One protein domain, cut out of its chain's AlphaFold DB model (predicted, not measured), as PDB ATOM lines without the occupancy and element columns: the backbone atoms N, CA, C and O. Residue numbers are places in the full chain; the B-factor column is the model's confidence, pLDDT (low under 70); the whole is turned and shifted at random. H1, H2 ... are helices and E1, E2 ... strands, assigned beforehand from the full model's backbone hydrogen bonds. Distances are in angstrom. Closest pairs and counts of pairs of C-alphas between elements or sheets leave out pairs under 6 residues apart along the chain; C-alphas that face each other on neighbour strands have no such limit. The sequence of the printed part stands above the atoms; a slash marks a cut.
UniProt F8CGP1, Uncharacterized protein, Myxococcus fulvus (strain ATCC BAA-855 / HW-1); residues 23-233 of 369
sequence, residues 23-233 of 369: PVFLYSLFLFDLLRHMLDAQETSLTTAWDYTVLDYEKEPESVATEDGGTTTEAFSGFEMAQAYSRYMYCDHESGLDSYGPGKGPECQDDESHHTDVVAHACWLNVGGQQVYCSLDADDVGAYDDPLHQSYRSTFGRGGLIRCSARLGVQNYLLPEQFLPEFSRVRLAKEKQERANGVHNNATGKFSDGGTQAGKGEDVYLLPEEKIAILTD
ATOM      1  N   PRO A  23     -24.131  19.286 -18.655       81.38
ATOM      2  CA  PRO A  23     -23.001  19.950 -19.305       81.38
ATOM      3  C   PRO A  23     -23.215  21.444 -19.548       81.38
ATOM      4  O   PRO A  23     -22.291  22.219 -19.336       81.38
ATOM      5  N   VAL A  24     -24.423  21.866 -19.946       83.94
ATOM      6  CA  VAL A  24     -24.738  23.293 -20.145       83.94
ATOM      7  C   VAL A  24     -24.621  24.071 -18.836       83.94
ATOM      8  O   VAL A  24     -24.065  25.167 -18.819       83.94
ATOM      9  N   PHE A  25     -25.114  23.505 -17.735       86.50
ATOM     10  CA  PHE A  25     -25.010  24.112 -16.412       86.50
ATOM     11  C   PHE A  25     -23.553  24.199 -15.942       86.50
ATOM     12  O   PHE A  25     -23.104  25.270 -15.548       86.50
ATOM     13  N   LEU A  26     -22.792  23.107 -16.061       86.19
ATOM     14  CA  LEU A  26     -21.366  23.067 -15.715       86.19
ATOM     15  C   LEU A  26     -20.543  24.059 -16.549       86.19
ATOM     16  O   LEU A  26     -19.688  24.754 -16.009       86.19
ATOM     17  N   TYR A  27     -20.830  24.164 -17.848       85.94
ATOM     18  CA  TYR A  27     -20.194  25.133 -18.740       85.94
ATOM     19  C   TYR A  27     -20.532  26.575 -18.358       85.94
ATOM     20  O   TYR A  27     -19.663  27.437 -18.384       85.94
ATOM     21  N   SER A  28     -21.775  26.830 -17.953       88.44
ATOM     22  CA  SER A  28     -22.215  28.155 -17.520       88.44
ATOM     23  C   SER A  28     -21.546  28.577 -16.208       88.44
ATOM     24  O   SER A  28     -21.135  29.727 -16.097       88.44
ATOM     25  N   LEU A  29     -21.381  27.656 -15.248       87.44
ATOM     26  CA  LEU A  29     -20.596  27.902 -14.030       87.44
ATOM     27  C   LEU A  29     -19.136  28.216 -14.363       87.44
ATOM     28  O   LEU A  29     -18.606  29.216 -13.903       87.44
ATOM     29  N   PHE A  30     -18.520  27.412 -15.232       87.50
ATOM     30  CA  PHE A  30     -17.148  27.653 -15.671       87.50
ATOM     31  C   PHE A  30     -16.979  29.023 -16.348       87.50
ATOM     32  O   PHE A  30     -16.007  29.721 -16.084       87.50
ATOM     33  N   LEU A  31     -17.918  29.432 -17.208       87.56
ATOM     34  CA  LEU A  31     -17.881  30.751 -17.848       87.56
ATOM     35  C   LEU A  31     -18.077  31.902 -16.856       87.56
ATOM     36  O   LEU A  31     -17.513  32.972 -17.069       87.56
ATOM     37  N   PHE A  32     -18.884  31.703 -15.813       87.75
ATOM     38  CA  PHE A  32     -19.082  32.709 -14.774       87.75
ATOM     39  C   PHE A  32     -17.790  32.947 -13.985       87.75
ATOM     40  O   PHE A  32     -17.370  34.094 -13.860       87.75
ATOM     41  N   ASP A  33     -17.120  31.876 -13.556       86.62
ATOM     42  CA  ASP A  33     -15.826  31.979 -12.874       86.62
ATOM     43  C   ASP A  33     -14.758  32.568 -13.804       86.62
ATOM     44  O   ASP A  33     -14.001  33.447 -13.409       86.62
ATOM     45  N   LEU A  34     -14.741  32.173 -15.082       87.12
ATOM     46  CA  LEU A  34     -13.819  32.746 -16.066       87.12
ATOM     47  C   LEU A  34     -14.015  34.263 -16.235       87.12
ATOM     48  O   LEU A  34     -13.038  34.996 -16.375       87.12
ATOM     49  N   LEU A  35     -15.267  34.735 -16.233       87.31
ATOM     50  CA  LEU A  35     -15.583  36.162 -16.298       87.31
ATOM     51  C   LEU A  35     -15.147  36.892 -15.024       87.31
ATOM     52  O   LEU A  35     -14.600  37.985 -15.124       87.31
ATOM     53  N   ARG A  36     -15.369  36.295 -13.849       87.06
ATOM     54  CA  ARG A  36     -14.893  36.839 -12.572       87.06
ATOM     55  C   ARG A  36     -13.372  37.014 -12.590       87.06
ATOM     56  O   ARG A  36     -12.900  38.124 -12.399       87.06
ATOM     57  N   HIS A  37     -12.633  35.973 -12.964       87.31
ATOM     58  CA  HIS A  37     -11.167  36.001 -13.038       87.31
ATOM     59  C   HIS A  37     -10.631  37.024 -14.053       87.31
ATOM     60  O   HIS A  37      -9.539  37.568 -13.891       87.31
ATOM     61  N   MET A  38     -11.399  37.327 -15.104       87.00
ATOM     62  CA  MET A  38     -11.080  38.425 -16.025       87.00
ATOM     63  C   MET A  38     -11.235  39.798 -15.365       87.00
ATOM     64  O   MET A  38     -10.384  40.660 -15.576       87.00
ATOM     65  N   LEU A  39     -12.284  39.997 -14.564       86.62
ATOM     66  CA  LEU A  39     -12.469  41.229 -13.799       86.62
ATOM     67  C   LEU A  39     -11.371  41.391 -12.744       86.62
ATOM     68  O   LEU A  39     -10.821  42.482 -12.641       86.62
ATOM     69  N   ASP A  40     -10.973  40.316 -12.063       83.62
ATOM     70  CA  ASP A  40      -9.886  40.355 -11.078       83.62
ATOM     71  C   ASP A  40      -8.562  40.790 -11.730       83.62
ATOM     72  O   ASP A  40      -7.849  41.644 -11.202       83.62
ATOM     73  N   ALA A  41      -8.242  40.270 -12.923       84.12
ATOM     74  CA  ALA A  41      -7.050  40.685 -13.667       84.12
ATOM     75  C   ALA A  41      -7.096  42.167 -14.089       84.12
ATOM     76  O   ALA A  41      -6.082  42.868 -14.005       84.12
ATOM     77  N   GLN A  42      -8.270  42.653 -14.506       86.81
ATOM     78  CA  GLN A  42      -8.488  44.061 -14.845       86.81
ATOM     79  C   GLN A  42      -8.330  44.962 -13.627       86.81
ATOM     80  O   GLN A  42      -7.567  45.928 -13.684       86.81
ATOM     81  N   GLU A  43      -9.001  44.625 -12.528       84.69
ATOM     82  CA  GLU A  43      -8.961  45.372 -11.275       84.69
ATOM     83  C   GLU A  43      -7.532  45.444 -10.741       84.69
ATOM     84  O   GLU A  43      -7.042  46.540 -10.482       84.69
ATOM     85  N   THR A  44      -6.810  44.316 -10.750       83.75
ATOM     86  CA  THR A  44      -5.391  44.257 -10.380       83.75
ATOM     87  C   THR A  44      -4.574  45.290 -11.158       83.75
ATOM     88  O   THR A  44      -3.846  46.087 -10.566       83.75
ATOM     89  N   SER A  45      -4.684  45.319 -12.491       84.88
ATOM     90  CA  SER A  45      -3.917  46.268 -13.310       84.88
ATOM     91  C   SER A  45      -4.336  47.731 -13.093       84.88
ATOM     92  O   SER A  45      -3.483  48.621 -13.094       84.88
ATOM     93  N   LEU A  46      -5.633  47.980 -12.877       86.00
ATOM     94  CA  LEU A  46      -6.215  49.315 -12.747       86.00
ATOM     95  C   LEU A  46      -5.889  49.954 -11.401       86.00
ATOM     96  O   LEU A  46      -5.446  51.102 -11.369       86.00
ATOM     97  N   THR A  47      -6.101  49.237 -10.298       84.50
ATOM     98  CA  THR A  47      -5.847  49.788  -8.962       84.50
ATOM     99  C   THR A  47      -4.358  50.004  -8.748       84.50
ATOM    100  O   THR A  47      -3.978  51.067  -8.274       84.50
ATOM    101  N   THR A  48      -3.511  49.071  -9.206       85.06
ATOM    102  CA  THR A  48      -2.049  49.223  -9.098       85.06
ATOM    103  C   THR A  48      -1.573  50.477  -9.831       85.06
ATOM    104  O   THR A  48      -0.749  51.225  -9.313       85.06
ATOM    105  N   ALA A  49      -2.101  50.744 -11.033       86.75
ATOM    106  CA  ALA A  49      -1.770  51.964 -11.765       86.75
ATOM    107  C   ALA A  49      -2.216  53.228 -11.005       86.75
ATOM    108  O   ALA A  49      -1.490  54.221 -10.995       86.75
ATOM    109  N   TRP A  50      -3.381  53.195 -10.351       86.00
ATOM    110  CA  TRP A  50      -3.875  54.322  -9.558       86.00
ATOM    111  C   TRP A  50      -3.077  54.576  -8.280       86.00
ATOM    112  O   TRP A  50      -2.882  55.744  -7.934       86.00
ATOM    113  N   ASP A  51      -2.558  53.538  -7.626       82.94
ATOM    114  CA  ASP A  51      -1.733  53.680  -6.420       82.94
ATOM    115  C   ASP A  51      -0.494  54.549  -6.668       82.94
ATOM    116  O   ASP A  51      -0.065  55.286  -5.781       82.94
ATOM    117  N   TYR A  52       0.037  54.566  -7.895       84.50
ATOM    118  CA  TYR A  52       1.154  55.444  -8.246       84.50
ATOM    119  C   TYR A  52       0.818  56.938  -8.171       84.50
ATOM    120  O   TYR A  52       1.718  57.754  -8.018       84.50
ATOM    121  N   THR A  53      -0.453  57.332  -8.242       80.62
ATOM    122  CA  THR A  53      -0.833  58.758  -8.256       80.62
ATOM    123  C   THR A  53      -0.836  59.428  -6.897       80.62
ATOM    124  O   THR A  53      -0.827  60.654  -6.824       80.62
ATOM    125  N   VAL A  54      -0.843  58.633  -5.830       77.00
ATOM    126  CA  VAL A  54      -0.863  59.121  -4.447       77.00
ATOM    127  C   VAL A  54       0.503  59.007  -3.774       77.00
ATOM    128  O   VAL A  54       0.626  59.264  -2.577       77.00
ATOM    129  N   LEU A  55       1.534  58.609  -4.523       75.81
ATOM    130  CA  LEU A  55       2.886  58.483  -3.996       75.81
ATOM    131  C   LEU A  55       3.539  59.846  -3.784       75.81
ATOM    132  O   LEU A  55       3.325  60.800  -4.533       75.81
ATOM    133  N   ASP A  56       4.393  59.903  -2.764       74.94
ATOM    134  CA  ASP A  56       5.212  61.074  -2.496       74.94
ATOM    135  C   ASP A  56       6.440  61.092  -3.409       74.94
ATOM    136  O   ASP A  56       7.513  60.592  -3.066       74.94
ATOM    137  N   TYR A  57       6.270  61.673  -4.596       76.19
ATOM    138  CA  TYR A  57       7.342  61.798  -5.581       76.19
ATOM    139  C   TYR A  57       8.508  62.674  -5.105       76.19
ATOM    140  O   TYR A  57       9.598  62.571  -5.665       76.19
ATOM    141  N   GLU A  58       8.337  63.511  -4.076       72.38
ATOM    142  CA  GLU A  58       9.424  64.330  -3.528       72.38
ATOM    143  C   GLU A  58      10.314  63.562  -2.550       72.38
ATOM    144  O   GLU A  58      11.466  63.945  -2.311       72.38
ATOM    145  N   LYS A  59       9.830  62.436  -2.022       75.06
ATOM    146  CA  LYS A  59      10.609  61.586  -1.132       75.06
ATOM    147  C   LYS A  59      11.773  60.938  -1.885       75.06
ATOM    148  O   LYS A  59      11.615  60.411  -2.989       75.06
ATOM    149  N   GLU A  60      12.959  60.996  -1.282       75.94
ATOM    150  CA  GLU A  60      14.165  60.378  -1.840       75.94
ATOM    151  C   GLU A  60      13.955  58.871  -2.071       75.94
ATOM    152  O   GLU A  60      13.372  58.201  -1.206       75.94
ATOM    153  N   PRO A  61      14.416  58.320  -3.210       79.94
ATOM    154  CA  PRO A  61      14.310  56.892  -3.467       79.94
ATOM    155  C   PRO A  61      15.035  56.077  -2.394       79.94
ATOM    156  O   PRO A  61      16.156  56.400  -1.991       79.94
ATOM    157  N   GLU A  62      14.403  54.996  -1.943       79.88
ATOM    158  CA  GLU A  62      14.973  54.114  -0.928       79.88
ATOM    159  C   GLU A  62      15.677  52.919  -1.585       79.88
ATOM    160  O   GLU A  62      15.353  52.496  -2.698       79.88
ATOM    161  N   SER A  63      16.678  52.366  -0.895       82.38
ATOM    162  CA  SER A  63      17.241  51.071  -1.272       82.38
ATOM    163  C   SER A  63      16.335  49.965  -0.745       82.38
ATOM    164  O   SER A  63      16.213  49.784   0.467       82.38
ATOM    165  N   VAL A  64      15.738  49.204  -1.653       75.25
ATOM    166  CA  VAL A  64      14.848  48.082  -1.344       75.25
ATOM    167  C   VAL A  64      15.539  46.754  -1.625       75.25
ATOM    168  O   VAL A  64      16.413  46.654  -2.489       75.25
ATOM    169  N   ALA A  65      15.171  45.720  -0.871       72.00
ATOM    170  CA  ALA A  65      15.661  44.369  -1.116       72.00
ATOM    171  C   ALA A  65      15.077  43.825  -2.429       72.00
ATOM    172  O   ALA A  65      13.885  43.971  -2.683       72.00
ATOM    173  N   THR A  66      15.902  43.175  -3.247       64.00
ATOM    174  CA  THR A  66      15.440  42.454  -4.438       64.00
ATOM    175  C   THR A  66      15.074  41.015  -4.087       64.00
ATOM    176  O   THR A  66      15.571  40.450  -3.109       64.00
ATOM    177  N   GLU A  67      14.230  40.385  -4.908       53.81
ATOM    178  CA  GLU A  67      13.824  38.986  -4.707       53.81
ATOM    179  C   GLU A  67      15.009  38.001  -4.713       53.81
ATOM    180  O   GLU A  67      14.950  36.982  -4.028       53.81
ATOM    181  N   ASP A  68      16.107  38.352  -5.391       62.16
ATOM    182  CA  ASP A  68      17.340  37.556  -5.492       62.16
ATOM    183  C   ASP A  68      18.312  37.745  -4.305       62.16
ATOM    184  O   ASP A  68      19.443  37.255  -4.333       62.16
ATOM    185  N   GLY A  69      17.905  38.461  -3.251       60.44
ATOM    186  CA  GLY A  69      18.720  38.667  -2.047       60.44
ATOM    187  C   GLY A  69      19.760  39.789  -2.154       60.44
ATOM    188  O   GLY A  69      20.714  39.813  -1.374       60.44
ATOM    189  N   GLY A  70      19.592  40.708  -3.109       74.12
ATOM    190  CA  GLY A  70      20.379  41.935  -3.239       74.12
ATOM    191  C   GLY A  70      19.606  43.169  -2.775       74.12
ATOM    192  O   GLY A  70      18.537  43.064  -2.176       74.12
ATOM    193  N   THR A  71      20.139  44.354  -3.070       79.31
ATOM    194  CA  THR A  71      19.420  45.626  -2.912       79.31
ATOM    195  C   THR A  71      19.451  46.400  -4.220       79.31
ATOM    196  O   THR A  71      20.493  46.445  -4.875       79.31
ATOM    197  N   THR A  72      18.347  47.048  -4.577       77.06
ATOM    198  CA  THR A  72      18.274  48.009  -5.681       77.06
ATOM    199  C   THR A  72      17.765  49.339  -5.145       77.06
ATOM    200  O   THR A  72      17.006  49.365  -4.180       77.06
ATOM    201  N   THR A  73      18.192  50.447  -5.740       81.06
ATOM    202  CA  THR A  73      17.575  51.748  -5.467       81.06
ATOM    203  C   THR A  73      16.354  51.878  -6.365       81.06
ATOM    204  O   THR A  73      16.458  51.638  -7.568       81.06
ATOM    205  N   GLU A  74      15.203  52.206  -5.784       80.00
ATOM    206  CA  GLU A  74      13.980  52.435  -6.558       80.00
ATOM    207  C   GLU A  74      14.129  53.648  -7.493       80.00
ATOM    208  O   GLU A  74      14.963  54.526  -7.269       80.00
ATOM    209  N   ALA A  75      13.300  53.731  -8.537       77.81
ATOM    210  CA  ALA A  75      13.264  54.913  -9.402       77.81
ATOM    211  C   ALA A  75      12.748  56.165  -8.661       77.81
ATOM    212  O   ALA A  75      13.207  57.279  -8.905       77.81
ATOM    213  N   PHE A  76      11.799  55.970  -7.746       79.81
ATOM    214  CA  PHE A  76      11.303  56.945  -6.777       79.81
ATOM    215  C   PHE A  76      10.751  56.192  -5.562       79.81
ATOM    216  O   PHE A  76      10.486  54.991  -5.653       79.81
ATOM    217  N   SER A  77      10.603  56.878  -4.426       79.81
ATOM    218  CA  SER A  77      10.188  56.231  -3.178       79.81
ATOM    219  C   SER A  77       8.837  55.527  -3.328       79.81
ATOM    220  O   SER A  77       7.845  56.142  -3.713       79.81
ATOM    221  N   GLY A  78       8.803  54.233  -3.010       79.06
ATOM    222  CA  GLY A  78       7.588  53.425  -3.026       79.06
ATOM    223  C   GLY A  78       7.207  52.846  -4.386       79.06
ATOM    224  O   GLY A  78       6.135  52.248  -4.488       79.06
ATOM    225  N   PHE A  79       8.058  52.972  -5.411       83.88
ATOM    226  CA  PHE A  79       7.775  52.406  -6.731       83.88
ATOM    227  C   PHE A  79       7.590  50.877  -6.702       83.88
ATOM    228  O   PHE A  79       6.601  50.362  -7.230       83.88
ATOM    229  N   GLU A  80       8.523  50.155  -6.077       78.62
ATOM    230  CA  GLU A  80       8.471  48.697  -5.938       78.62
ATOM    231  C   GLU A  80       7.441  48.290  -4.887       78.62
ATOM    232  O   GLU A  80       6.743  47.287  -5.050       78.62
ATOM    233  N   MET A  81       7.295  49.091  -3.828       77.12
ATOM    234  CA  MET A  81       6.305  48.833  -2.781       77.12
ATOM    235  C   MET A  81       4.869  48.848  -3.316       77.12
ATOM    236  O   MET A  81       4.101  47.961  -2.957       77.12
ATOM    237  N   ALA A  82       4.506  49.799  -4.183       80.00
ATOM    238  CA  ALA A  82       3.152  49.904  -4.733       80.00
ATOM    239  C   ALA A  82       2.733  48.623  -5.473       80.00
ATOM    240  O   ALA A  82       1.704  48.017  -5.159       80.00
ATOM    241  N   GLN A  83       3.577  48.138  -6.391       79.31
ATOM    242  CA  GLN A  83       3.303  46.873  -7.070       79.31
ATOM    243  C   GLN A  83       3.375  45.672  -6.120       79.31
ATOM    244  O   GLN A  83       2.572  44.756  -6.259       79.31
ATOM    245  N   ALA A  84       4.276  45.659  -5.131       74.62
ATOM    246  CA  ALA A  84       4.354  44.572  -4.156       74.62
ATOM    247  C   ALA A  84       3.080  44.463  -3.300       74.62
ATOM    248  O   ALA A  84       2.560  43.364  -3.127       74.62
ATOM    249  N   TYR A  85       2.538  45.582  -2.811       75.62
ATOM    250  CA  TYR A  85       1.276  45.595  -2.068       75.62
ATOM    251  C   TYR A  85       0.096  45.162  -2.925       75.62
ATOM    252  O   TYR A  85      -0.712  44.353  -2.476       75.62
ATOM    253  N   SER A  86       0.043  45.617  -4.175       78.50
ATOM    254  CA  SER A  86      -0.964  45.139  -5.120       78.50
ATOM    255  C   SER A  86      -0.845  43.632  -5.363       78.50
ATOM    256  O   SER A  86      -1.846  42.922  -5.361       78.50
ATOM    257  N   ARG A  87       0.374  43.093  -5.484       76.44
ATOM    258  CA  ARG A  87       0.584  41.641  -5.571       76.44
ATOM    259  C   ARG A  87       0.066  40.911  -4.335       76.44
ATOM    260  O   ARG A  87      -0.586  39.891  -4.500       76.44
ATOM    261  N   TYR A  88       0.305  41.423  -3.129       72.75
ATOM    262  CA  TYR A  88      -0.244  40.813  -1.914       72.75
ATOM    263  C   TYR A  88      -1.773  40.837  -1.901       72.75
ATOM    264  O   TYR A  88      -2.388  39.807  -1.651       72.75
ATOM    265  N   MET A  89      -2.377  41.970  -2.255       74.75
ATOM    266  CA  MET A  89      -3.832  42.139  -2.281       74.75
ATOM    267  C   MET A  89      -4.525  41.211  -3.289       74.75
ATOM    268  O   MET A  89      -5.587  40.670  -3.002       74.75
ATOM    269  N   TYR A  90      -3.912  40.987  -4.455       75.44
ATOM    270  CA  TYR A  90      -4.491  40.174  -5.534       75.44
ATOM    271  C   TYR A  90      -3.856  38.783  -5.689       75.44
ATOM    272  O   TYR A  90      -4.106  38.095  -6.683       75.44
ATOM    273  N   CYS A  91      -3.020  38.349  -4.741       70.44
ATOM    274  CA  CYS A  91      -2.501  36.976  -4.717       70.44
ATOM    275  C   CYS A  91      -3.618  35.961  -4.462       70.44
ATOM    276  O   CYS A  91      -3.617  34.899  -5.073       70.44
ATOM    277  N   ASP A  92      -4.563  36.298  -3.584       60.59
ATOM    278  CA  ASP A  92      -5.567  35.364  -3.074       60.59
ATOM    279  C   ASP A  92      -6.773  35.181  -4.014       60.59
ATOM    280  O   ASP A  92      -7.525  34.237  -3.844       60.59
ATOM    281  N   HIS A  93      -6.980  36.039  -5.028       62.41
ATOM    282  CA  HIS A  93      -8.145  36.038  -5.951       62.41
ATOM    283  C   HIS A  93      -9.552  36.073  -5.287       62.41
ATOM    284  O   HIS A  93     -10.559  36.350  -5.942       62.41
ATOM    285  N   GLU A  94      -9.650  35.839  -3.980       51.31
ATOM    286  CA  GLU A  94     -10.893  35.700  -3.231       51.31
ATOM    287  C   GLU A  94     -10.953  36.541  -1.949       51.31
ATOM    288  O   GLU A  94     -12.003  36.561  -1.307       51.31
ATOM    289  N   SER A  95      -9.922  37.327  -1.610       47.56
ATOM    290  CA  SER A  95      -9.874  38.213  -0.420       47.56
ATOM    291  C   SER A  95     -10.159  37.513   0.930       47.56
ATOM    292  O   SER A  95     -10.518  38.149   1.918       47.56
ATOM    293  N   GLY A  96     -10.076  36.181   0.976       42.62
ATOM    294  CA  GLY A  96     -10.367  35.340   2.133       42.62
ATOM    295  C   GLY A  96      -9.187  35.158   3.094       42.62
ATOM    296  O   GLY A  96      -9.409  34.848   4.269       42.62
ATOM    297  N   LEU A  97      -7.956  35.369   2.632       49.59
ATOM    298  CA  LEU A  97      -6.720  35.261   3.401       49.59
ATOM    299  C   LEU A  97      -5.994  36.610   3.381       49.59
ATOM    300  O   LEU A  97      -5.012  36.828   2.694       49.59
ATOM    301  N   ASP A  98      -6.495  37.564   4.148       49.16
ATOM    302  CA  ASP A  98      -5.835  38.858   4.269       49.16
ATOM    303  C   ASP A  98      -4.746  38.814   5.361       49.16
ATOM    304  O   ASP A  98      -5.035  38.995   6.553       49.16
ATOM    305  N   SER A  99      -3.474  38.619   4.992       49.69
ATOM    306  CA  SER A  99      -2.351  38.869   5.907       49.69
ATOM    307  C   SER A  99      -1.699  40.240   5.673       49.69
ATOM    308  O   SER A  99      -0.849  40.461   4.818       49.69
ATOM    309  N   TYR A 100      -2.054  41.204   6.524       46.44
ATOM    310  CA  TYR A 100      -1.494  42.566   6.502       46.44
ATOM    311  C   TYR A 100      -0.140  42.692   7.244       46.44
ATOM    312  O   TYR A 100       0.134  43.698   7.900       46.44
ATOM    313  N   GLY A 101       0.698  41.650   7.222       41.22
ATOM    314  CA  GLY A 101       1.939  41.570   8.009       41.22
ATOM    315  C   GLY A 101       3.220  41.904   7.224       41.22
ATOM    316  O   GLY A 101       3.270  41.697   6.016       41.22
ATOM    317  N   PRO A 102       4.304  42.370   7.884       34.59
ATOM    318  CA  PRO A 102       5.604  42.536   7.236       34.59
ATOM    319  C   PRO A 102       6.225  41.166   6.907       34.59
ATOM    320  O   PRO A 102       6.702  40.449   7.787       34.59
ATOM    321  N   GLY A 103       6.215  40.813   5.625       50.53
ATOM    322  CA  GLY A 103       6.740  39.572   5.055       50.53
ATOM    323  C   GLY A 103       6.063  39.302   3.710       50.53
ATOM    324  O   GLY A 103       5.043  39.916   3.416       50.53
ATOM    325  N   LYS A 104       6.601  38.394   2.884       50.09
ATOM    326  CA  LYS A 104       5.791  37.821   1.797       50.09
ATOM    327  C   LYS A 104       4.624  37.125   2.499       50.09
ATOM    328  O   LYS A 104       4.899  36.136   3.177       50.09
ATOM    329  N   GLY A 105       3.409  37.672   2.468       52.62
ATOM    330  CA  GLY A 105       2.259  37.044   3.130       52.62
ATOM    331  C   GLY A 105       2.176  35.559   2.746       52.62
ATOM    332  O   GLY A 105       2.576  35.226   1.620       52.62
ATOM    333  N   PRO A 106       1.786  34.638   3.653       53.03
ATOM    334  CA  PRO A 106       1.643  33.216   3.337       53.03
ATOM    335  C   PRO A 106       0.871  32.975   2.034       53.03
ATOM    336  O   PRO A 106       1.212  32.051   1.308       53.03
ATOM    337  N   GLU A 107      -0.054  33.866   1.675       55.25
ATOM    338  CA  GLU A 107      -0.882  33.790   0.471       55.25
ATOM    339  C   GLU A 107      -0.080  33.842  -0.827       55.25
ATOM    340  O   GLU A 107      -0.477  33.249  -1.818       55.25
ATOM    341  N   CYS A 108       1.076  34.501  -0.842       60.28
ATOM    342  CA  CYS A 108       1.955  34.514  -2.012       60.28
ATOM    343  C   CYS A 108       3.109  33.500  -1.903       60.28
ATOM    344  O   CYS A 108       3.982  33.470  -2.775       60.28
ATOM    345  N   GLN A 109       3.178  32.701  -0.830       62.47
ATOM    346  CA  GLN A 109       4.267  31.749  -0.576       62.47
ATOM    347  C   GLN A 109       3.863  30.307  -0.894       62.47
ATOM    348  O   GLN A 109       3.689  29.515   0.023       62.47
ATOM    349  N   ASP A 110       3.746  29.960  -2.180       68.19
ATOM    350  CA  ASP A 110       3.413  28.598  -2.660       68.19
ATOM    351  C   ASP A 110       2.273  27.911  -1.867       68.19
ATOM    352  O   ASP A 110       2.191  26.687  -1.789       68.19
ATOM    353  N   ASP A 111       1.405  28.709  -1.242       73.50
ATOM    354  CA  ASP A 111       0.321  28.241  -0.402       73.50
ATOM    355  C   ASP A 111      -0.876  28.003  -1.294       73.50
ATOM    356  O   ASP A 111      -1.391  28.930  -1.897       73.50
ATOM    357  N   GLU A 112      -1.334  26.766  -1.396       78.25
ATOM    358  CA  GLU A 112      -2.485  26.472  -2.240       78.25
ATOM    359  C   GLU A 112      -3.825  26.777  -1.548       78.25
ATOM    360  O   GLU A 112      -4.882  26.585  -2.150       78.25
ATOM    361  N   SER A 113      -3.812  27.225  -0.283       73.31
ATOM    362  CA  SER A 113      -5.030  27.415   0.511       73.31
ATOM    363  C   SER A 113      -5.918  28.576   0.044       73.31
ATOM    364  O   SER A 113      -7.123  28.524   0.291       73.31
ATOM    365  N   HIS A 114      -5.365  29.537  -0.706       71.38
ATOM    366  CA  HIS A 114      -6.125  30.605  -1.372       71.38
ATOM    367  C   HIS A 114      -6.920  30.134  -2.600       71.38
ATOM    368  O   HIS A 114      -7.832  30.808  -3.064       71.38
ATOM    369  N   HIS A 115      -6.640  28.940  -3.133       77.25
ATOM    370  CA  HIS A 115      -7.389  28.395  -4.268       77.25
ATOM    371  C   HIS A 115      -8.657  27.671  -3.805       77.25
ATOM    372  O   HIS A 115      -8.710  26.430  -3.766       77.25
ATOM    373  N   THR A 116      -9.691  28.426  -3.422       74.19
ATOM    374  CA  THR A 116     -10.949  27.835  -2.926       74.19
ATOM    375  C   THR A 116     -11.975  27.529  -4.016       74.19
ATOM    376  O   THR A 116     -12.881  26.715  -3.783       74.19
ATOM    377  N   ASP A 117     -11.746  28.047  -5.227       74.88
ATOM    378  CA  ASP A 117     -12.517  27.755  -6.430       74.88
ATOM    379  C   ASP A 117     -12.815  26.255  -6.588       74.88
ATOM    380  O   ASP A 117     -12.091  25.349  -6.153       74.88
ATOM    381  N   VAL A 118     -13.939  25.950  -7.233       70.69
ATOM    382  CA  VAL A 118     -14.365  24.556  -7.440       70.69
ATOM    383  C   VAL A 118     -14.198  24.135  -8.894       70.69
ATOM    384  O   VAL A 118     -13.902  22.966  -9.152       70.69
ATOM    385  N   VAL A 119     -14.373  25.057  -9.849       80.50
ATOM    386  CA  VAL A 119     -14.533  24.688 -11.264       80.50
ATOM    387  C   VAL A 119     -13.492  25.300 -12.196       80.50
ATOM    388  O   VAL A 119     -12.968  24.571 -13.046       80.50
ATOM    389  N   ALA A 120     -13.154  26.577 -12.018       83.75
ATOM    390  CA  ALA A 120     -12.137  27.277 -12.793       83.75
ATOM    391  C   ALA A 120     -11.147  27.935 -11.825       83.75
ATOM    392  O   ALA A 120     -11.526  28.853 -11.116       83.75
ATOM    393  N   HIS A 121      -9.912  27.434 -11.757       86.38
ATOM    394  CA  HIS A 121      -8.925  27.934 -10.790       86.38
ATOM    395  C   HIS A 121      -7.986  28.931 -11.456       86.38
ATOM    396  O   HIS A 121      -7.270  28.583 -12.401       86.38
ATOM    397  N   ALA A 122      -7.988  30.160 -10.961       86.88
ATOM    398  CA  ALA A 122      -7.043  31.192 -11.347       86.88
ATOM    399  C   ALA A 122      -5.660  30.929 -10.746       86.88
ATOM    400  O   ALA A 122      -5.540  30.557  -9.590       86.88
ATOM    401  N   CYS A 123      -4.591  31.121 -11.517       84.94
ATOM    402  CA  CYS A 123      -3.242  31.127 -10.960       84.94
ATOM    403  C   CYS A 123      -2.294  31.987 -11.806       84.94
ATOM    404  O   CYS A 123      -2.185  31.813 -13.029       84.94
ATOM    405  N   TRP A 124      -1.566  32.890 -11.147       83.25
ATOM    406  CA  TRP A 124      -0.550  33.748 -11.768       83.25
ATOM    407  C   TRP A 124       0.707  32.985 -12.210       83.25
ATOM    408  O   TRP A 124       1.428  33.455 -13.086       83.25
ATOM    409  N   LEU A 125       0.957  31.800 -11.637       82.38
ATOM    410  CA  LEU A 125       2.131  30.968 -11.931       82.38
ATOM    411  C   LEU A 125       2.003  30.153 -13.225       82.38
ATOM    412  O   LEU A 125       2.955  29.478 -13.621       82.38
ATOM    413  N   ASN A 126       0.834  30.182 -13.873       84.75
ATOM    414  CA  ASN A 126       0.631  29.495 -15.143       84.75
ATOM    415  C   ASN A 126       1.631  30.010 -16.186       84.75
ATOM    416  O   ASN A 126       1.900  31.207 -16.272       84.75
ATOM    417  N   VAL A 127       2.149  29.123 -17.034       82.50
ATOM    418  CA  VAL A 127       3.076  29.525 -18.103       82.50
ATOM    419  C   VAL A 127       2.412  30.538 -19.040       82.50
ATOM    420  O   VAL A 127       1.416  30.241 -19.699       82.50
ATOM    421  N   GLY A 128       2.997  31.736 -19.124       80.00
ATOM    422  CA  GLY A 128       2.456  32.862 -19.891       80.00
ATOM    423  C   GLY A 128       1.494  33.758 -19.106       80.00
ATOM    424  O   GLY A 128       1.038  34.752 -19.669       80.00
ATOM    425  N   GLY A 129       1.203  33.423 -17.847       83.56
ATOM    426  CA  GLY A 129       0.647  34.331 -16.853       83.56
ATOM    427  C   GLY A 129       1.717  35.264 -16.281       83.56
ATOM    428  O   GLY A 129       2.919  35.029 -16.414       83.56
ATOM    429  N   GLN A 130       1.259  36.357 -15.688       84.44
ATOM    430  CA  GLN A 130       2.066  37.391 -15.064       84.44
ATOM    431  C   GLN A 130       1.206  38.076 -14.001       84.44
ATOM    432  O   GLN A 130       0.201  38.709 -14.331       84.44
ATOM    433  N   GLN A 131       1.614  37.969 -12.737       81.25
ATOM    434  CA  GLN A 131       1.085  38.844 -11.694       81.25
ATOM    435  C   GLN A 131       1.451  40.297 -12.004       81.25
ATOM    436  O   GLN A 131       2.445  40.526 -12.694       81.25
ATOM    437  N   VAL A 132       0.680  41.265 -11.495       86.12
ATOM    438  CA  VAL A 132       0.855  42.673 -11.864       86.12
ATOM    439  C   VAL A 132       2.311  43.120 -11.849       86.12
ATOM    440  O   VAL A 132       3.065  42.921 -10.889       86.12
ATOM    441  N   TYR A 133       2.707  43.699 -12.968       89.00
ATOM    442  CA  TYR A 133       4.041  44.195 -13.204       89.00
ATOM    443  C   TYR A 133       3.932  45.596 -13.767       89.00
ATOM    444  O   TYR A 133       3.257  45.804 -14.774       89.00
ATOM    445  N   CYS A 134       4.604  46.542 -13.121       88.50
ATOM    446  CA  CYS A 134       4.633  47.918 -13.574       88.50
ATOM    447  C   CYS A 134       6.055  48.306 -13.966       88.50
ATOM    448  O   CYS A 134       7.014  48.034 -13.244       88.50
ATOM    449  N   SER A 135       6.195  48.940 -15.125       90.12
ATOM    450  CA  SER A 135       7.448  49.522 -15.589       90.12
ATOM    451  C   SER A 135       7.336  51.036 -15.648       90.12
ATOM    452  O   SER A 135       6.285  51.586 -15.979       90.12
ATOM    453  N   LEU A 136       8.437  51.708 -15.320       86.69
ATOM    454  CA  LEU A 136       8.576  53.141 -15.499       86.69
ATOM    455  C   LEU A 136       9.338  53.409 -16.790       86.69
ATOM    456  O   LEU A 136      10.477  52.971 -16.951       86.69
ATOM    457  N   ASP A 137       8.724  54.183 -17.668       84.25
ATOM    458  CA  ASP A 137       9.403  54.819 -18.778       84.25
ATOM    459  C   ASP A 137       9.512  56.312 -18.486       84.25
ATOM    460  O   ASP A 137       8.590  57.100 -18.718       84.25
ATOM    461  N   ALA A 138      10.641  56.681 -17.885       74.75
ATOM    462  CA  ALA A 138      10.887  58.060 -17.505       74.75
ATOM    463  C   ALA A 138      10.991  58.960 -18.745       74.75
ATOM    464  O   ALA A 138      10.663  60.139 -18.639       74.75
ATOM    465  N   ASP A 139      11.458  58.426 -19.884       71.12
ATOM    466  CA  ASP A 139      11.852  59.170 -21.088       71.12
ATOM    467  C   ASP A 139      10.761  59.308 -22.154       71.12
ATOM    468  O   ASP A 139      10.877  60.179 -23.015       71.12
ATOM    469  N   ASP A 140       9.698  58.506 -22.102       69.94
ATOM    470  CA  ASP A 140       8.690  58.477 -23.172       69.94
ATOM    471  C   ASP A 140       7.840  59.747 -23.277       69.94
ATOM    472  O   ASP A 140       7.403  60.126 -24.364       69.94
ATOM    473  N   VAL A 141       7.577  60.419 -22.150       63.53
ATOM    474  CA  VAL A 141       6.652  61.556 -22.099       63.53
ATOM    475  C   VAL A 141       7.313  62.771 -21.465       63.53
ATOM    476  O   VAL A 141       7.951  62.694 -20.420       63.53
ATOM    477  N   GLY A 142       7.155  63.920 -22.122       60.25
ATOM    478  CA  GLY A 142       7.732  65.184 -21.679       60.25
ATOM    479  C   GLY A 142       9.197  65.375 -22.069       60.25
ATOM    480  O   GLY A 142       9.747  66.419 -21.778       60.25
ATOM    481  N   ALA A 143       9.868  64.450 -22.759       61.94
ATOM    482  CA  ALA A 143      11.226  64.680 -23.261       61.94
ATOM    483  C   ALA A 143      11.239  65.648 -24.462       61.94
ATOM    484  O   ALA A 143      11.305  65.234 -25.618       61.94
ATOM    485  N   TYR A 144      11.155  66.954 -24.205       66.06
ATOM    486  CA  TYR A 144      11.338  67.962 -25.248       66.06
ATOM    487  C   TYR A 144      12.826  68.107 -25.597       66.06
ATOM    488  O   TYR A 144      13.695  68.018 -24.723       66.06
ATOM    489  N   ASP A 145      13.128  68.359 -26.871       71.69
ATOM    490  CA  ASP A 145      14.486  68.658 -27.357       71.69
ATOM    491  C   ASP A 145      14.891  70.108 -27.021       71.69
ATOM    492  O   ASP A 145      15.306  70.892 -27.872       71.69
ATOM    493  N   ASP A 146      14.667  70.487 -25.764       81.19
ATOM    494  CA  ASP A 146      14.975  71.788 -25.190       81.19
ATOM    495  C   ASP A 146      15.887  71.586 -23.961       81.19
ATOM    496  O   ASP A 146      15.511  70.856 -23.035       81.19
ATOM    497  N   PRO A 147      17.092  72.192 -23.927       82.62
ATOM    498  CA  PRO A 147      18.056  71.993 -22.841       82.62
ATOM    499  C   PRO A 147      17.535  72.400 -21.461       82.62
ATOM    500  O   PRO A 147      17.798  71.702 -20.480       82.62
ATOM    501  N   LEU A 148      16.751  73.482 -21.375       79.94
ATOM    502  CA  LEU A 148      16.165  73.942 -20.116       79.94
ATOM    503  C   LEU A 148      15.173  72.906 -19.585       79.94
ATOM    504  O   LEU A 148      15.219  72.549 -18.405       79.94
ATOM    505  N   HIS A 149      14.321  72.380 -20.465       77.88
ATOM    506  CA  HIS A 149      13.393  71.316 -20.121       77.88
ATOM    507  C   HIS A 149      14.121  70.044 -19.665       77.88
ATOM    508  O   HIS A 149      13.792  69.481 -18.620       77.88
ATOM    509  N   GLN A 150      15.127  69.584 -20.416       79.62
ATOM    510  CA  GLN A 150      15.913  68.398 -20.053       79.62
ATOM    511  C   GLN A 150      16.641  68.588 -18.720       79.62
ATOM    512  O   GLN A 150      16.633  67.689 -17.882       79.62
ATOM    513  N   SER A 151      17.210  69.771 -18.487       79.19
ATOM    514  CA  SER A 151      17.866  70.118 -17.229       79.19
ATOM    515  C   SER A 151      16.885  70.083 -16.054       79.19
ATOM    516  O   SER A 151      17.169  69.448 -15.035       79.19
ATOM    517  N   TYR A 152      15.700  70.683 -16.212       78.06
ATOM    518  CA  TYR A 152      14.645  70.635 -15.203       78.06
ATOM    519  C   TYR A 152      14.209  69.194 -14.917       78.06
ATOM    520  O   TYR A 152      14.234  68.754 -13.768       78.06
ATOM    521  N   ARG A 153      13.888  68.429 -15.965       77.06
ATOM    522  CA  ARG A 153      13.477  67.023 -15.871       77.06
ATOM    523  C   ARG A 153      14.551  66.146 -15.223       77.06
ATOM    524  O   ARG A 153      14.220  65.342 -14.369       77.06
ATOM    525  N   SER A 154      15.827  66.331 -15.557       76.75
ATOM    526  CA  SER A 154      16.930  65.559 -14.958       76.75
ATOM    527  C   SER A 154      17.103  65.799 -13.455       76.75
ATOM    528  O   SER A 154      17.623  64.942 -12.748       76.75
ATOM    529  N   THR A 155      16.671  66.967 -12.978       75.38
ATOM    530  CA  THR A 155      16.859  67.395 -11.587       75.38
ATOM    531  C   THR A 155      15.617  67.112 -10.740       75.38
ATOM    532  O   THR A 155      15.733  66.680  -9.598       75.38
ATOM    533  N   PHE A 156      14.425  67.333 -11.302       74.94
ATOM    534  CA  PHE A 156      13.155  67.296 -10.570       74.94
ATOM    535  C   PHE A 156      12.125  66.326 -11.149       74.94
ATOM    536  O   PHE A 156      11.100  66.088 -10.516       74.94
ATOM    537  N   GLY A 157      12.349  65.787 -12.346       73.81
ATOM    538  CA  GLY A 157      11.463  64.822 -12.988       73.81
ATOM    539  C   GLY A 157      11.623  63.444 -12.358       73.81
ATOM    540  O   GLY A 157      12.465  62.655 -12.773       73.81
ATOM    541  N   ARG A 158      10.806  63.168 -11.347       74.75
ATOM    542  CA  ARG A 158      10.574  61.838 -10.776       74.75
ATOM    543  C   ARG A 158       9.205  61.340 -11.268       74.75
ATOM    544  O   ARG A 158       8.244  62.094 -11.311       74.75
ATOM    545  N   GLY A 159       9.108  60.087 -11.691       76.00
ATOM    546  CA  GLY A 159       7.918  59.597 -12.399       76.00
ATOM    547  C   GLY A 159       8.083  59.654 -13.917       76.00
ATOM    548  O   GLY A 159       9.200  59.545 -14.425       76.00
ATOM    549  N   GLY A 160       6.970  59.730 -14.641       79.75
ATOM    550  CA  GLY A 160       6.922  59.527 -16.087       79.75
ATOM    551  C   GLY A 160       5.758  58.629 -16.479       79.75
ATOM    552  O   GLY A 160       4.732  58.586 -15.796       79.75
ATOM    553  N   LEU A 161       5.897  57.914 -17.594       84.94
ATOM    554  CA  LEU A 161       4.860  56.996 -18.038       84.94
ATOM    555  C   LEU A 161       5.030  55.650 -17.339       84.94
ATOM    556  O   LEU A 161       5.939  54.878 -17.643       84.94
ATOM    557  N   ILE A 162       4.127  55.364 -16.413       87.56
ATOM    558  CA  ILE A 162       4.062  54.083 -15.725       87.56
ATOM    559  C   ILE A 162       3.126  53.181 -16.516       87.56
ATOM    560  O   ILE A 162       1.996  53.564 -16.816       87.56
ATOM    561  N   ARG A 163       3.594  51.986 -16.873       91.12
ATOM    562  CA  ARG A 163       2.823  50.977 -17.604       91.12
ATOM    563  C   ARG A 163       2.681  49.743 -16.739       91.12
ATOM    564  O   ARG A 163       3.675  49.081 -16.468       91.12
ATOM    565  N   CYS A 164       1.457  49.426 -16.350       90.44
ATOM    566  CA  CYS A 164       1.133  48.225 -15.603       90.44
ATOM    567  C   CYS A 164       0.492  47.188 -16.523       90.44
ATOM    568  O   CYS A 164      -0.369  47.517 -17.346       90.44
ATOM    569  N   SER A 165       0.905  45.933 -16.373       92.19
ATOM    570  CA  SER A 165       0.297  44.788 -17.035       92.19
ATOM    571  C   SER A 165       0.012  43.660 -16.057       92.19
ATOM    572  O   SER A 165       0.764  43.437 -15.110       92.19
ATOM    573  N   ALA A 166      -1.072  42.932 -16.299       90.56
ATOM    574  CA  ALA A 166      -1.402  41.711 -15.579       90.56
ATOM    575  C   ALA A 166      -1.992  40.686 -16.548       90.56
ATOM    576  O   ALA A 166      -2.706  41.031 -17.493       90.56
ATOM    577  N   ARG A 167      -1.692  39.406 -16.326       90.31
ATOM    578  CA  ARG A 167      -2.242  38.317 -17.129       90.31
ATOM    579  C   ARG A 167      -2.459  37.065 -16.305       90.31
ATOM    580  O   ARG A 167      -1.509  36.444 -15.837       90.31
ATOM    581  N   LEU A 168      -3.709  36.652 -16.191       88.81
ATOM    582  CA  LEU A 168      -4.086  35.491 -15.402       88.81
ATOM    583  C   LEU A 168      -4.276  34.253 -16.285       88.81
ATOM    584  O   LEU A 168      -4.769  34.338 -17.414       88.81
ATOM    585  N   GLY A 169      -3.868  33.093 -15.774       89.06
ATOM    586  CA  GLY A 169      -4.208  31.801 -16.359       89.06
ATOM    587  C   GLY A 169      -5.299  31.122 -15.545       89.06
ATOM    588  O   GLY A 169      -5.229  31.123 -14.318       89.06
ATOM    589  N   VAL A 170      -6.280  30.525 -16.220       89.94
ATOM    590  CA  VAL A 170      -7.382  29.799 -15.581       89.94
ATOM    591  C   VAL A 170      -7.352  28.322 -15.975       89.94
ATOM    592  O   VAL A 170      -7.399  27.965 -17.156       89.94
ATOM    593  N   GLN A 171      -7.255  27.459 -14.969       87.88
ATOM    594  CA  GLN A 171      -7.197  26.007 -15.085       87.88
ATOM    595  C   GLN A 171      -8.603  25.398 -15.090       87.88
ATOM    596  O   GLN A 171      -9.490  25.831 -14.355       87.88
ATOM    597  N   ASN A 172      -8.812  24.367 -15.910       88.12
ATOM    598  CA  ASN A 172     -10.097  23.678 -16.023       88.12
ATOM    599  C   ASN A 172     -10.145  22.428 -15.139       88.12
ATOM    600  O   ASN A 172      -9.519  21.424 -15.469       88.12
ATOM    601  N   TYR A 173     -10.913  22.446 -14.044       86.25
ATOM    602  CA  TYR A 173     -11.060  21.280 -13.149       86.25
ATOM    603  C   TYR A 173     -12.416  20.579 -13.297       86.25
ATOM    604  O   TYR A 173     -12.633  19.483 -12.765       86.25
ATOM    605  N   LEU A 174     -13.345  21.173 -14.047       86.81
ATOM    606  CA  LEU A 174     -14.713  20.678 -14.144       86.81
ATOM    607  C   LEU A 174     -15.049  20.100 -15.515       86.81
ATOM    608  O   LEU A 174     -15.579  18.988 -15.589       86.81
ATOM    609  N   LEU A 175     -14.778  20.847 -16.584       87.06
ATOM    610  CA  LEU A 175     -15.287  20.536 -17.912       87.06
ATOM    611  C   LEU A 175     -14.500  19.388 -18.542       87.06
ATOM    612  O   LEU A 175     -13.272  19.433 -18.568       87.06
ATOM    613  N   PRO A 176     -15.166  18.364 -19.092       84.31
ATOM    614  CA  PRO A 176     -14.471  17.377 -19.898       84.31
ATOM    615  C   PRO A 176     -13.982  18.023 -21.203       84.31
ATOM    616  O   PRO A 176     -14.706  18.800 -21.825       84.31
ATOM    617  N   GLU A 177     -12.777  17.658 -21.648       85.19
ATOM    618  CA  GLU A 177     -12.205  18.143 -22.914       85.19
ATOM    619  C   GLU A 177     -13.132  17.823 -24.103       85.19
ATOM    620  O   GLU A 177     -13.295  18.623 -25.022       85.19
ATOM    621  N   GLN A 178     -13.780  16.655 -24.065       85.56
ATOM    622  CA  GLN A 178     -14.693  16.164 -25.093       85.56
ATOM    623  C   GLN A 178     -16.025  15.763 -24.463       85.56
ATOM    624  O   GLN A 178     -16.071  15.105 -23.421       85.56
ATOM    625  N   PHE A 179     -17.125  16.121 -25.121       79.56
ATOM    626  CA  PHE A 179     -18.459  15.684 -24.726       79.56
ATOM    627  C   PHE A 179     -18.888  14.487 -25.575       79.56
ATOM    628  O   PHE A 179     -18.979  14.604 -26.796       79.56
ATOM    629  N   LEU A 180     -19.169  13.359 -24.911       79.25
ATOM    630  CA  LEU A 180     -19.536  12.079 -25.528       79.25
ATOM    631  C   LEU A 180     -18.557  11.672 -26.656       79.25
ATOM    632  O   LEU A 180     -18.893  11.780 -27.843       79.25
ATOM    633  N   PRO A 181     -17.336  11.230 -26.300       78.06
ATOM    634  CA  PRO A 181     -16.255  10.960 -27.253       78.06
ATOM    635  C   PRO A 181     -16.612   9.898 -28.308       78.06
ATOM    636  O   PRO A 181     -16.007   9.843 -29.380       78.06
ATOM    637  N   GLU A 182     -17.625   9.070 -28.039       78.75
ATOM    638  CA  GLU A 182     -18.186   8.109 -28.986       78.75
ATOM    639  C   GLU A 182     -18.837   8.783 -30.208       78.75
ATOM    640  O   GLU A 182     -18.912   8.170 -31.275       78.75
ATOM    641  N   PHE A 183     -19.290  10.035 -30.074       77.19
ATOM    642  CA  PHE A 183     -20.031  10.772 -31.107       77.19
ATOM    643  C   PHE A 183     -19.328  12.047 -31.586       77.19
ATOM    644  O   PHE A 183     -19.619  12.518 -32.686       77.19
ATOM    645  N   SER A 184     -18.400  12.603 -30.806       76.19
ATOM    646  CA  SER A 184     -17.632  13.792 -31.175       76.19
ATOM    647  C   SER A 184     -16.170  13.640 -30.781       76.19
ATOM    648  O   SER A 184     -15.857  13.309 -29.647       76.19
ATOM    649  N   ARG A 185     -15.264  13.945 -31.714       80.25
ATOM    650  CA  ARG A 185     -13.819  14.070 -31.444       80.25
ATOM    651  C   ARG A 185     -13.374  15.528 -31.320       80.25
ATOM    652  O   ARG A 185     -12.183  15.824 -31.387       80.25
ATOM    653  N   VAL A 186     -14.332  16.452 -31.244       82.62
ATOM    654  CA  VAL A 186     -14.058  17.885 -31.131       82.62
ATOM    655  C   VAL A 186     -13.774  18.211 -29.673       82.62
ATOM    656  O   VAL A 186     -14.562  17.871 -28.793       82.62
ATOM    657  N   ARG A 187     -12.657  18.898 -29.444       81.69
ATOM    658  CA  ARG A 187     -12.292  19.438 -28.136       81.69
ATOM    659  C   ARG A 187     -13.127  20.685 -27.867       81.69
ATOM    660  O   ARG A 187     -13.071  21.637 -28.642       81.69
ATOM    661  N   LEU A 188     -13.944  20.634 -26.822       80.50
ATOM    662  CA  LEU A 188     -14.858  21.701 -26.407       80.50
ATOM    663  C   LEU A 188     -14.276  22.556 -25.278       80.50
ATOM    664  O   LEU A 188     -14.661  23.713 -25.130       80.50
ATOM    665  N   ALA A 189     -13.351  21.994 -24.501       85.94
ATOM    666  CA  ALA A 189     -12.648  22.675 -23.426       85.94
ATOM    667  C   ALA A 189     -11.152  22.335 -23.456       85.94
ATOM    668  O   ALA A 189     -10.729  21.445 -24.197       85.94
ATOM    669  N   LYS A 190     -10.356  23.057 -22.662       87.25
ATOM    670  CA  LYS A 190      -8.971  22.670 -22.364       87.25
ATOM    671  C   LYS A 190      -8.931  21.361 -21.575       87.25
ATOM    672  O   LYS A 190      -9.947  20.967 -20.996       87.25
ATOM    673  N   GLU A 191      -7.775  20.700 -21.557       85.50
ATOM    674  CA  GLU A 191      -7.599  19.469 -20.789       85.50
ATOM    675  C   GLU A 191      -8.003  19.686 -19.326       85.50
ATOM    676  O   GLU A 191      -7.712  20.718 -18.717       85.50
ATOM    677  N   LYS A 192      -8.752  18.723 -18.787       84.62
ATOM    678  CA  LYS A 192      -9.169  18.772 -17.394       84.62
ATOM    679  C   LYS A 192      -7.985  18.392 -16.515       84.62
ATOM    680  O   LYS A 192      -7.478  17.282 -16.627       84.62
ATOM    681  N   GLN A 193      -7.617  19.272 -15.600       83.81
ATOM    682  CA  GLN A 193      -6.558  19.029 -14.631       83.81
ATOM    683  C   GLN A 193      -7.115  18.417 -13.337       83.81
ATOM    684  O   GLN A 193      -8.282  18.611 -12.974       83.81
ATOM    685  N   GLU A 194      -6.284  17.639 -12.642       81.12
ATOM    686  CA  GLU A 194      -6.646  17.024 -11.366       81.12
ATOM    687  C   GLU A 194      -6.194  17.894 -10.192       81.12
ATOM    688  O   GLU A 194      -5.001  18.138 -10.005       81.12
ATOM    689  N   ARG A 195      -7.148  18.295  -9.342       75.38
ATOM    690  CA  ARG A 195      -6.877  19.069  -8.117       75.38
ATOM    691  C   ARG A 195      -5.909  18.362  -7.162       75.38
ATOM    692  O   ARG A 195      -5.194  19.023  -6.425       75.38
ATOM    693  N   ALA A 196      -5.863  17.026  -7.181       77.12
ATOM    694  CA  ALA A 196      -4.978  16.235  -6.323       77.12
ATOM    695  C   ALA A 196      -3.479  16.471  -6.591       77.12
ATOM    696  O   ALA A 196      -2.666  16.202  -5.711       77.12
ATOM    697  N   ASN A 197      -3.120  16.980  -7.774       75.19
ATOM    698  CA  ASN A 197      -1.734  17.291  -8.124       75.19
ATOM    699  C   ASN A 197      -1.259  18.634  -7.550       75.19
ATOM    700  O   ASN A 197      -0.060  18.897  -7.565       75.19
ATOM    701  N   GLY A 198      -2.174  19.449  -7.022       82.00
ATOM    702  CA  GLY A 198      -1.907  20.796  -6.531       82.00
ATOM    703  C   GLY A 198      -2.002  21.857  -7.627       82.00
ATOM    704  O   GLY A 198      -1.584  21.644  -8.770       82.00
ATOM    705  N   VAL A 199      -2.593  23.002  -7.291       82.19
ATOM    706  CA  VAL A 199      -2.878  24.094  -8.237       82.19
ATOM    707  C   VAL A 199      -1.594  24.735  -8.757       82.19
ATOM    708  O   VAL A 199      -1.468  24.975  -9.963       82.19
ATOM    709  N   HIS A 200      -0.605  24.948  -7.887       84.75
ATOM    710  CA  HIS A 200       0.672  25.552  -8.267       84.75
ATOM    711  C   HIS A 200       1.538  24.587  -9.075       84.75
ATOM    712  O   HIS A 200       2.207  24.991 -10.032       84.75
ATOM    713  N   ASN A 201       1.481  23.291  -8.764       80.94
ATOM    714  CA  ASN A 201       2.150  22.260  -9.559       80.94
ATOM    715  C   ASN A 201       1.539  22.154 -10.962       80.94
ATOM    716  O   ASN A 201       2.276  22.139 -11.951       80.94
ATOM    717  N   ASN A 202       0.203  22.165 -11.054       80.75
ATOM    718  CA  ASN A 202      -0.524  22.214 -12.324       80.75
ATOM    719  C   ASN A 202      -0.195  23.488 -13.125       80.75
ATOM    720  O   ASN A 202      -0.111  23.432 -14.353       80.75
ATOM    721  N   ALA A 203       0.045  24.617 -12.447       80.44
ATOM    722  CA  ALA A 203       0.377  25.892 -13.081       80.44
ATOM    723  C   ALA A 203       1.814  25.944 -13.622       80.44
ATOM    724  O   ALA A 203       2.058  26.370 -14.753       80.44
ATOM    725  N   THR A 204       2.770  25.490 -12.811       76.44
ATOM    726  CA  THR A 204       4.209  25.565 -13.106       76.44
ATOM    727  C   THR A 204       4.724  24.378 -13.924       76.44
ATOM    728  O   THR A 204       5.844  24.423 -14.436       76.44
ATOM    729  N   GLY A 205       3.931  23.309 -14.061       64.44
ATOM    730  CA  GLY A 205       4.317  22.083 -14.763       64.44
ATOM    731  C   GLY A 205       5.344  21.231 -14.007       64.44
ATOM    732  O   GLY A 205       6.034  20.413 -14.619       64.44
ATOM    733  N   LYS A 206       5.489  21.424 -12.689       55.28
ATOM    734  CA  LYS A 206       6.350  20.599 -11.830       55.28
ATOM    735  C   LYS A 206       5.567  19.388 -11.321       55.28
ATOM    736  O   LYS A 206       4.958  19.438 -10.261       55.28
ATOM    737  N   PHE A 207       5.613  18.274 -12.046       51.62
ATOM    738  CA  PHE A 207       5.204  16.986 -11.481       51.62
ATOM    739  C   PHE A 207       6.339  16.406 -10.622       51.62
ATOM    740  O   PHE A 207       7.504  16.423 -11.022       51.62
ATOM    741  N   SER A 208       5.999  15.846  -9.459       43.38
ATOM    742  CA  SER A 208       6.927  15.177  -8.532       43.38
ATOM    743  C   SER A 208       7.573  13.892  -9.082       43.38
ATOM    744  O   SER A 208       8.512  13.386  -8.476       43.38
ATOM    745  N   ASP A 209       7.153  13.413 -10.259       42.44
ATOM    746  CA  ASP A 209       7.612  12.155 -10.857       42.44
ATOM    747  C   ASP A 209       8.272  12.348 -12.232       42.44
ATOM    748  O   ASP A 209       7.810  11.798 -13.225       42.44
ATOM    749  N   GLY A 210       9.362  13.126 -12.313       39.72
ATOM    750  CA  GLY A 210      10.409  13.011 -13.354       39.72
ATOM    751  C   GLY A 210       9.998  13.069 -14.840       39.72
ATOM    752  O   GLY A 210      10.835  12.835 -15.712       39.72
ATOM    753  N   GLY A 211       8.738  13.362 -15.146       40.69
ATOM    754  CA  GLY A 211       8.176  13.433 -16.481       40.69
ATOM    755  C   GLY A 211       8.142  14.877 -16.947       40.69
ATOM    756  O   GLY A 211       7.409  15.700 -16.408       40.69
ATOM    757  N   THR A 212       8.919  15.190 -17.976       40.94
ATOM    758  CA  THR A 212       8.831  16.451 -18.711       40.94
ATOM    759  C   THR A 212       7.580  16.455 -19.587       40.94
ATOM    760  O   THR A 212       7.644  16.276 -20.802       40.94
ATOM    761  N   GLN A 213       6.418  16.688 -18.984       44.31
ATOM    762  CA  GLN A 213       5.320  17.326 -19.696       44.31
ATOM    763  C   GLN A 213       5.268  18.766 -19.218       44.31
ATOM    764  O   GLN A 213       4.814  19.066 -18.122       44.31
ATOM    765  N   ALA A 214       5.868  19.636 -20.030       41.22
ATOM    766  CA  ALA A 214       5.864  21.073 -19.829       41.22
ATOM    767  C   ALA A 214       4.453  21.556 -19.474       41.22
ATOM    768  O   ALA A 214       3.495  21.110 -20.104       41.22
ATOM    769  N   GLY A 215       4.353  22.505 -18.539       45.66
ATOM    770  CA  GLY A 215       3.188  23.371 -18.402       45.66
ATOM    771  C   GLY A 215       2.958  24.055 -19.741       45.66
ATOM    772  O   GLY A 215       3.584  25.058 -20.080       45.66
ATOM    773  N   LYS A 216       2.148  23.439 -20.592       53.59
ATOM    774  CA  LYS A 216       1.806  24.032 -21.863       53.59
ATOM    775  C   LYS A 216       0.704  25.024 -21.553       53.59
ATOM    776  O   LYS A 216      -0.376  24.629 -21.131       53.59
ATOM    777  N   GLY A 217       0.904  26.291 -21.905       55.72
ATOM    778  CA  GLY A 217      -0.214  27.232 -22.052       55.72
ATOM    779  C   GLY A 217      -1.323  26.726 -23.003       55.72
ATOM    780  O   GLY A 217      -2.342  27.387 -23.167       55.72
ATOM    781  N   GLU A 218      -1.146  25.557 -23.639       64.62
ATOM    782  CA  GLU A 218      -2.179  24.822 -24.362       64.62
ATOM    783  C   GLU A 218      -3.302  24.287 -23.461       64.62
ATOM    784  O   GLU A 218      -4.410  24.207 -23.981       64.62
ATOM    785  N   ASP A 219      -3.083  24.011 -22.169       78.12
ATOM    786  CA  ASP A 219      -4.085  23.384 -21.272       78.12
ATOM    787  C   ASP A 219      -4.735  24.369 -20.290       78.12
ATOM    788  O   ASP A 219      -5.608  24.018 -19.499       78.12
ATOM    789  N   VAL A 220      -4.351  25.638 -20.390       86.56
ATOM    790  CA  VAL A 220      -4.841  26.733 -19.553       86.56
ATOM    791  C   VAL A 220      -5.563  27.748 -20.436       86.56
ATOM    792  O   VAL A 220      -5.201  27.978 -21.595       86.56
ATOM    793  N   TYR A 221      -6.606  28.373 -19.901       89.44
ATOM    794  CA  TYR A 221      -7.205  29.557 -20.503       89.44
ATOM    795  C   TYR A 221      -6.394  30.776 -20.077       89.44
ATOM    796  O   TYR A 221      -6.593  31.316 -18.993       89.44
ATOM    797  N   LEU A 222      -5.443  31.189 -20.916       89.69
ATOM    798  CA  LEU A 222      -4.752  32.458 -20.716       89.69
ATOM    799  C   LEU A 222      -5.699  33.597 -21.075       89.69
ATOM    800  O   LEU A 222      -6.077  33.744 -22.243       89.69
ATOM    801  N   LEU A 223      -6.053  34.399 -20.078       90.56
ATOM    802  CA  LEU A 223      -6.848  35.597 -20.287       90.56
ATOM    803  C   LEU A 223      -6.051  36.624 -21.116       90.56
ATOM    804  O   LEU A 223      -4.817  36.509 -21.245       90.56
ATOM    805  N   PRO A 224      -6.738  37.595 -21.744       91.06
ATOM    806  CA  PRO A 224      -6.076  38.742 -22.347       91.06
ATOM    807  C   PRO A 224      -5.126  39.409 -21.351       91.06
ATOM    808  O   PRO A 224      -5.377  39.432 -20.150       91.06
ATOM    809  N   GLU A 225      -4.001  39.904 -21.856       90.94
ATOM    810  CA  GLU A 225      -3.103  40.723 -21.050       90.94
ATOM    811  C   GLU A 225      -3.748  42.097 -20.871       90.94
ATOM    812  O   GLU A 225      -3.938  42.821 -21.853       90.94
ATOM    813  N   GLU A 226      -4.084  42.437 -19.635       91.69
ATOM    814  CA  GLU A 226      -4.638  43.738 -19.291       91.69
ATOM    815  C   GLU A 226      -3.497  44.738 -19.165       91.69
ATOM    816  O   GLU A 226      -2.459  44.432 -18.575       91.69
ATOM    817  N   LYS A 227      -3.659  45.910 -19.785       91.00
ATOM    818  CA  LYS A 227      -2.620  46.942 -19.873       91.00
ATOM    819  C   LYS A 227      -3.213  48.297 -19.578       91.00
ATOM    820  O   LYS A 227      -4.118  48.745 -20.281       91.00
ATOM    821  N   ILE A 228      -2.644  48.973 -18.593       89.44
ATOM    822  CA  ILE A 228      -3.018  50.331 -18.218       89.44
ATOM    823  C   ILE A 228      -1.744  51.149 -18.097       89.44
ATOM    824  O   ILE A 228      -0.707  50.655 -17.658       89.44
ATOM    825  N   ALA A 229      -1.814  52.402 -18.530       87.06
ATOM    826  CA  ALA A 229      -0.718  53.333 -18.380       87.06
ATOM    827  C   ALA A 229      -1.209  54.625 -17.740       87.06
ATOM    828  O   ALA A 229      -2.301  55.101 -18.061       87.06
ATOM    829  N   ILE A 230      -0.388  55.189 -16.864       84.56
ATOM    830  CA  ILE A 230      -0.634  56.475 -16.230       84.56
ATOM    831  C   ILE A 230       0.601  57.353 -16.353       84.56
ATOM    832  O   ILE A 230       1.732  56.887 -16.236       84.56
ATOM    833  N   LEU A 231       0.370  58.631 -16.632       81.12
ATOM    834  CA  LEU A 231       1.412  59.642 -16.630       81.12
ATOM    835  C   LEU A 231       1.391  60.336 -15.274       81.12
ATOM    836  O   LEU A 231       0.382  60.944 -14.918       81.12
ATOM    837  N   THR A 232       2.500  60.260 -14.547       76.06
ATOM    838  CA  THR A 232       2.683  60.985 -13.289       76.06
ATOM    839  C   THR A 232       3.805  62.006 -13.423       76.06
ATOM    840  O   THR A 232       4.786  61.783 -14.133       76.06
ATOM    841  N   ASP A 233       3.634  63.153 -12.768       69.69
ATOM    842  CA  ASP A 233       4.586  64.265 -12.769       69.69
ATOM    843  C   ASP A 233       4.765  64.780 -11.334       69.69
ATOM    844  O   ASP A 233       3.813  64.839 -10.553       69.69
TER     845      ASP A 233
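This is residues 23 to 233 of the 369 residues of an uncharacterized protein of Myxococcus fulvus (strain ATCC BAA-855 / HW-1) (UniProt F8CGP1). A long helix, H1, runs along one face of a narrow ribbon made of two three-stranded sheets set end to end, where E5 runs on into E6. H2 packs beside H1 on the same face of the larger sheet, with the small hairpin E1 and E2 beyond H2; H3 lies past one end of the ribbon, and the unnamed residues 173 to 198 make a loop at the other. The printed part has 211 residues, under half of them, 101, in named elements, in the order H1 E1 E2 H2 E3 E4 H3 E5 E6 H4 E7 E8; the class is mixed, helices and strands. The sheets, E4 - E5 - E8, E3 - E6 - E7 and E1 - E2, are antiparallel. The whole is a loose rod, spanning 75 by 35 by 32 A, with a radius of gyration of the C-alphas of 20.8 A.

Find C-alpha 23 at (-23.001, 19.950, -19.305); from there H1 runs 47.4 A to residue 54. Next come E1, residues 63 to 65, E2, residues 71 to 73, and H2, residues 79 to 91, 18.6 A long. E3 is residues 120 to 123; E4, residues 130 to 137, begins at (2.066, 37.391, -15.064) and covers 19.3 A. H3 is residues 147 to 156, 14.0 A. E5, residues 160 to 167, covers 23.1 A, and E6 is residues 169 to 172. After H4, residues 199 to 204, and E7, residues 220 to 222, E8 runs 19.7 A from residue 226 to C-alpha 232 at (2.683, 60.985, -13.289).

Look first at the sheet E4 E5 E8, twisted, its C-alphas up to 4.2 A off the best plane. N 133 and O 165 are 2.9 A apart, and N 162 and O 230 2.8 A, within hydrogen-bond range. H1 and H2 are on the same face, two layers, helices over one face of a sheet. H1 has a height over the sheet of 9.2 A; its closest C-alphas to E5 are Ser 45 and Ala 166, 5.7 A. With residues 40 to 52 alone, H1 touches H2, closest at the C-alphas of Thr 48 and Ser 86, 5.8 A, at a shallow tilt of 21 degrees, opposite ways. In the sheet E3 E6 E7, N 171 and O 121 are 2.8 A apart and N 170 and O 221 2.9 A. H1 and H4 are on opposite faces of it. In the hairpin E1 and E2, N 64 and O 72 are 2.8 A apart. H3 and H1 are apart. Each O i to N i+4 pair is within hydrogen-bond range in H3 and H4, against 25 of 28 in H1 and 8 of 9 in H2.

The C-alphas farthest apart, those of Leu 148 and Glu 182, are 74.8 A from each other. The printed part has no cut. The links H2 to E3, E6 to H4 and H4 to E7 are long. The mean pLDDT of the printed part is 76.2; look for values under 70 at residues 66 to 69, 92 to 110, 140 to 144, 205 to 218 and 233.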